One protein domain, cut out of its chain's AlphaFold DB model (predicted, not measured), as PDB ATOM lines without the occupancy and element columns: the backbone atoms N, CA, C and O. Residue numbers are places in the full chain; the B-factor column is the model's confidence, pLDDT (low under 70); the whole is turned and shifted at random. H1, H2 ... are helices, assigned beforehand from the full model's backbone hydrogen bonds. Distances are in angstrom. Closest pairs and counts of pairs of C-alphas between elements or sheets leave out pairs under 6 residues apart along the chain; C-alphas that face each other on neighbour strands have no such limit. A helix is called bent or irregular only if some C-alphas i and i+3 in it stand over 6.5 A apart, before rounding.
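This is residues 47 to 67 and 146 to 166 of the 423 residues of an uncharacterized protein of Periconia macrospinosa (UniProt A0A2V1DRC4). Two helices of unequal length, H1 and the longer H2, make a loose, wide V, with their first residues near each other. A stretch with no named element, residues 47 to 58, winds ahead of H1, while most of H2, residues 152 to 166, sticks out as a free arm. The printed part has 42 residues with two named helices, H1 then H2 along the chain, and no named strand; its class is all helix. The whole is loose, with a radius of gyration of the C-alphas of 12.3 A, and the C-alphas span 33 by 25 by 17 A.

The printed part begins at Arg 47, with its C-alpha at (39.361, -42.934, -36.207). H1 follows at residues 59 to 67 and is 12.0 A long from first to last C-alpha; C-alpha 59 is at (30.213, -38.198, -43.820). After the cut, H2 holds residues 147 to 166 and is 28.7 A long, ending with C-alpha 166 at (12.806, -57.433, -25.816). H2 is neither bent nor irregular, but only just: C-alphas 160 and 163 are 6.3 A apart.

H1 and H2 are close but not clearly touching, with 2 pairs of C-alphas within 8 A. Their closest C-alphas, those of Ile 61 and Pro 147, are 7.7 A apart. The two helices run the same way at a steep tilt of 55 degrees, and their centres are 16.8 A apart. In H1 every O i to N i+4 pair is within hydrogen-bond range; in H2, 14 of 16 are.

The two C-alphas farthest apart, those of Arg 47 and Ile 164, are 32.9 A from each other. Residues 68 to 145 are not printed, and C-alphas 67 and 146 across the cut are 18.8 A apart; the link from H1 to H2 is the link across the cut. The mean pLDDT of the printed part is 79.3, and residues 47 to 49, 59, 66 and 147 are under 70.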
ATOM      1  N   ARG A  47      39.948 -41.671 -36.703       61.06
ATOM      2  CA  ARG A  47      39.361 -42.934 -36.207       61.06
ATOM      3  C   ARG A  47      38.131 -43.415 -36.995       61.06
ATOM      4  O   ARG A  47      37.731 -44.568 -36.866       61.06
ATOM      5  N   GLN A  48      37.531 -42.559 -37.826       60.56
ATOM      6  CA  GLN A  48      36.384 -42.889 -38.682       60.56
ATOM      7  C   GLN A  48      36.693 -43.979 -39.706       60.56
ATOM      8  O   GLN A  48      35.788 -44.700 -40.120       60.56
ATOM      9  N   THR A  49      37.958 -44.088 -40.117       63.94
ATOM     10  CA  THR A  49      38.380 -44.984 -41.199       63.94
ATOM     11  C   THR A  49      38.516 -46.447 -40.780       63.94
ATOM     12  O   THR A  49      38.527 -47.320 -41.646       63.94
ATOM     13  N   GLU A  50      38.530 -46.749 -39.482       71.81
ATOM     14  CA  GLU A  50      38.759 -48.107 -38.971       71.81
ATOM     15  C   GLU A  50      37.475 -48.953 -38.912       71.81
ATOM     16  O   GLU A  50      37.521 -50.184 -38.952       71.81
ATOM     17  N   CYS A  51      36.298 -48.318 -38.881       73.81
ATOM     18  CA  CYS A  51      35.023 -49.024 -38.823       73.81
ATOM     19  C   CYS A  51      34.431 -49.249 -40.225       73.81
ATOM     20  O   CYS A  51      33.824 -48.358 -40.825       73.81
ATOM     21  N   LEU A  52      34.539 -50.486 -40.729       70.50
ATOM     22  CA  LEU A  52      34.004 -50.909 -42.036       70.50
ATOM     23  C   LEU A  52      32.505 -50.622 -42.226       70.50
ATOM     24  O   LEU A  52      32.055 -50.438 -43.358       70.50
ATOM     25  N   PHE A  53      31.731 -50.595 -41.139       74.94
ATOM     26  CA  PHE A  53      30.317 -50.228 -41.172       74.94
ATOM     27  C   PHE A  53      30.129 -48.716 -41.364       74.94
ATOM     28  O   PHE A  53      29.377 -48.300 -42.244       74.94
ATOM     29  N   LEU A  54      30.856 -47.891 -40.602       71.62
ATOM     30  CA  LEU A  54      30.735 -46.429 -40.646       71.62
ATOM     31  C   LEU A  54      31.315 -45.826 -41.931       71.62
ATOM     32  O   LEU A  54      30.832 -44.795 -42.390       71.62
ATOM     33  N   ASN A  55      32.270 -46.501 -42.572       77.44
ATOM     34  CA  ASN A  55      32.797 -46.110 -43.885       77.44
ATOM     35  C   ASN A  55      31.789 -46.240 -45.034       77.44
ATOM     36  O   ASN A  55      32.021 -45.694 -46.109       77.44
ATOM     37  N   LYS A  56      30.679 -46.962 -44.833       76.88
ATOM     38  CA  LYS A  56      29.592 -47.051 -45.818       76.88
ATOM     39  C   LYS A  56      28.546 -45.947 -45.651       76.88
ATOM     40  O   LYS A  56      27.648 -45.849 -46.484       76.88
ATOM     41  N   LEU A  57      28.633 -45.151 -44.585       70.00
ATOM     42  CA  LEU A  57      27.695 -44.067 -44.311       70.00
ATOM     43  C   LEU A  57      28.207 -42.740 -44.893       70.00
ATOM     44  O   LEU A  57      29.418 -42.515 -44.927       70.00
ATOM     45  N   PRO A  58      27.301 -41.837 -45.311       78.69
ATOM     46  CA  PRO A  58      27.663 -40.470 -45.662       78.69
ATOM     47  C   PRO A  58      28.415 -39.762 -44.515       78.69
ATOM     48  O   PRO A  58      28.095 -40.011 -43.342       78.69
ATOM     49  N   PRO A  59      29.386 -38.878 -44.819       69.38
ATOM     50  CA  PRO A  59      30.213 -38.198 -43.820       69.38
ATOM     51  C   PRO A  59      29.408 -37.474 -42.737       69.38
ATOM     52  O   PRO A  59      29.821 -37.450 -41.583       69.38
ATOM     53  N   GLU A  60      28.239 -36.934 -43.079       74.12
ATOM     54  CA  GLU A  60      27.363 -36.198 -42.167       74.12
ATOM     55  C   GLU A  60      26.794 -37.111 -41.074       74.12
ATOM     56  O   GLU A  60      26.776 -36.752 -39.898       74.12
ATOM     57  N   ILE A  61      26.373 -38.324 -41.451       72.31
ATOM     58  CA  ILE A  61      25.849 -39.320 -40.507       72.31
ATOM     59  C   ILE A  61      26.989 -39.885 -39.672       72.31
ATOM     60  O   ILE A  61      26.851 -40.038 -38.462       72.31
ATOM     61  N   ARG A  62      28.130 -40.162 -40.306       80.69
ATOM     62  CA  ARG A  62      29.325 -40.646 -39.618       80.69
ATOM     63  C   ARG A  62      29.776 -39.657 -38.544       80.69
ATOM     64  O   ARG A  62      29.961 -40.063 -37.403       80.69
ATOM     65  N   ASN A  63      29.878 -38.372 -38.878       74.00
ATOM     66  CA  ASN A  63      30.241 -37.320 -37.931       74.00
ATOM     67  C   ASN A  63      29.219 -37.208 -36.793       74.00
ATOM     68  O   ASN A  63      29.627 -37.143 -35.640       74.00
ATOM     69  N   GLY A  64      27.917 -37.280 -37.092       72.38
ATOM     70  CA  GLY A  64      26.873 -37.256 -36.062       72.38
ATOM     71  C   GLY A  64      26.905 -38.464 -35.117       72.38
ATOM     72  O   GLY A  64      26.616 -38.323 -33.933       72.38
ATOM     73  N   VAL A  65      27.287 -39.650 -35.607       72.75
ATOM     74  CA  VAL A  65      27.491 -40.837 -34.757       72.75
ATOM     75  C   VAL A  65      28.695 -40.637 -33.838       72.75
ATOM     76  O   VAL A  65      28.570 -40.877 -32.642       72.75
ATOM     77  N   TYR A  66      29.831 -40.171 -34.360       68.38
ATOM     78  CA  TYR A  66      31.024 -39.929 -33.540       68.38
ATOM     79  C   TYR A  66      30.827 -38.806 -32.526       68.38
ATOM     80  O   TYR A  66      31.244 -38.962 -31.389       68.38
ATOM     81  N   GLU A  67      30.124 -37.733 -32.886       70.50
ATOM     82  CA  GLU A  67      29.755 -36.683 -31.933       70.50
ATOM     83  C   GLU A  67      28.947 -37.264 -30.763       70.50
ATOM     84  O   GLU A  67      29.181 -36.910 -29.614       70.50
ATOM     85  N   GLN A 146      16.291 -34.621 -46.516       71.31
ATOM     86  CA  GLN A 146      16.936 -33.893 -45.436       71.31
ATOM     87  C   GLN A 146      17.572 -34.912 -44.486       71.31
ATOM     88  O   GLN A 146      16.862 -35.804 -44.016       71.31
ATOM     89  N   PRO A 147      18.870 -34.808 -44.167       68.44
ATOM     90  CA  PRO A 147      19.568 -35.800 -43.343       68.44
ATOM     91  C   PRO A 147      18.922 -35.963 -41.957       68.44
ATOM     92  O   PRO A 147      18.903 -37.058 -41.396       68.44
ATOM     93  N   PHE A 148      18.284 -34.905 -41.450       72.56
ATOM     94  CA  PHE A 148      17.489 -34.957 -40.225       72.56
ATOM     95  C   PHE A 148      16.286 -35.900 -40.330       72.56
ATOM     96  O   PHE A 148      16.014 -36.620 -39.375       72.56
ATOM     97  N   SER A 149      15.614 -35.976 -41.485       81.75
ATOM     98  CA  SER A 149      14.487 -36.902 -41.679       81.75
ATOM     99  C   SER A 149      14.917 -38.360 -41.508       81.75
ATOM    100  O   SER A 149      14.212 -39.134 -40.863       81.75
ATOM    101  N   LEU A 150      16.114 -38.717 -41.985       81.50
ATOM    102  CA  LEU A 150      16.656 -40.061 -41.828       81.50
ATOM    103  C   LEU A 150      17.028 -40.350 -40.373       81.50
ATOM    104  O   LEU A 150      16.670 -41.406 -39.866       81.50
ATOM    105  N   LEU A 151      17.685 -39.422 -39.672       85.25
ATOM    106  CA  LEU A 151      18.033 -39.607 -38.257       85.25
ATOM    107  C   LEU A 151      16.791 -39.746 -37.366       85.25
ATOM    108  O   LEU A 151      16.761 -40.626 -36.505       85.25
ATOM    109  N   PHE A 152      15.755 -38.930 -37.586       87.31
ATOM    110  CA  PHE A 152      14.478 -39.072 -36.881       87.31
ATOM    111  C   PHE A 152      13.812 -40.411 -37.194       87.31
ATOM    112  O   PHE A 152      13.380 -41.097 -36.271       87.31
ATOM    113  N   THR A 153      13.818 -40.825 -38.462       85.62
ATOM    114  CA  THR A 153      13.280 -42.128 -38.872       85.62
ATOM    115  C   THR A 153      14.047 -43.274 -38.213       85.62
ATOM    116  O   THR A 153      13.435 -44.166 -37.641       85.62
ATOM    117  N   CYS A 154      15.381 -43.239 -38.197       87.12
ATOM    118  CA  CYS A 154      16.202 -44.250 -37.531       87.12
ATOM    119  C   CYS A 154      15.949 -44.292 -36.019       87.12
ATOM    120  O   CYS A 154      15.853 -45.375 -35.449       87.12
ATOM    121  N   ARG A 155      15.812 -43.132 -35.362       89.31
ATOM    122  CA  ARG A 155      15.462 -43.063 -33.934       89.31
ATOM    123  C   ARG A 155      14.084 -43.648 -33.664       89.31
ATOM    124  O   ARG A 155      13.937 -44.390 -32.699       89.31
ATOM    125  N   GLN A 156      13.107 -43.351 -34.514       91.38
ATOM    126  CA  GLN A 156      11.760 -43.894 -34.395       91.38
ATOM    127  C   GLN A 156      11.751 -45.411 -34.606       91.38
ATOM    128  O   GLN A 156      11.237 -46.136 -33.759       91.38
ATOM    129  N   ILE A 157      12.403 -45.900 -35.666       91.44
ATOM    130  CA  ILE A 157      12.565 -47.337 -35.915       91.44
ATOM    131  C   ILE A 157      13.237 -48.000 -34.715       91.44
ATOM    132  O   ILE A 157      12.779 -49.042 -34.268       91.44
ATOM    133  N   ASN A 158      14.289 -47.400 -34.155       90.69
ATOM    134  CA  ASN A 158      14.959 -47.954 -32.985       90.69
ATOM    135  C   ASN A 158      14.034 -47.984 -31.756       90.69
ATOM    136  O   ASN A 158      13.987 -48.984 -31.042       90.69
ATOM    137  N   HIS A 159      13.265 -46.917 -31.527       91.38
ATOM    138  CA  HIS A 159      12.304 -46.833 -30.429       91.38
ATOM    139  C   HIS A 159      11.190 -47.886 -30.544       91.38
ATOM    140  O   HIS A 159      10.771 -48.435 -29.531       91.38
ATOM    141  N   GLU A 160      10.735 -48.204 -31.756       92.38
ATOM    142  CA  GLU A 160       9.700 -49.217 -32.004       92.38
ATOM    143  C   GLU A 160      10.265 -50.647 -32.020       92.38
ATOM    144  O   GLU A 160       9.686 -51.561 -31.434       92.38
ATOM    145  N   ALA A 161      11.427 -50.851 -32.642       92.88
ATOM    146  CA  ALA A 161      12.062 -52.159 -32.760       92.88
ATOM    147  C   ALA A 161      12.596 -52.670 -31.420       92.88
ATOM    148  O   ALA A 161      12.593 -53.878 -31.182       92.88
ATOM    149  N   THR A 162      13.035 -51.771 -30.531       92.69
ATOM    150  CA  THR A 162      13.638 -52.173 -29.259       92.69
ATOM    151  C   THR A 162      12.645 -52.951 -28.382       92.69
ATOM    152  O   THR A 162      12.934 -54.108 -28.083       92.69
ATOM    153  N   PRO A 163      11.451 -52.440 -28.020       92.19
ATOM    154  CA  PRO A 163      10.468 -53.213 -27.257       92.19
ATOM    155  C   PRO A 163      10.088 -54.539 -27.925       92.19
ATOM    156  O   PRO A 163       9.952 -55.551 -27.243       92.19
ATOM    157  N   ILE A 164       9.974 -54.567 -29.259       93.12
ATOM    158  CA  ILE A 164       9.666 -55.794 -30.009       93.12
ATOM    159  C   ILE A 164      10.775 -56.837 -29.820       93.12
ATOM    160  O   ILE A 164      10.485 -58.005 -29.555       93.12
ATOM    161  N   ALA A 165      12.040 -56.424 -29.899       91.94
ATOM    162  CA  ALA A 165      13.175 -57.307 -29.661       91.94
ATOM    163  C   ALA A 165      13.177 -57.854 -28.224       91.94
ATOM    164  O   ALA A 165      13.353 -59.057 -28.037       91.94
ATOM    165  N   TYR A 166      12.908 -57.009 -27.221       93.06
ATOM    166  CA  TYR A 166      12.806 -57.433 -25.816       93.06
ATOM    167  C   TYR A 166      11.622 -58.380 -25.559       93.06
ATOM    168  O   TYR A 166      11.723 -59.278 -24.728       93.06
TER     169      TYR A 166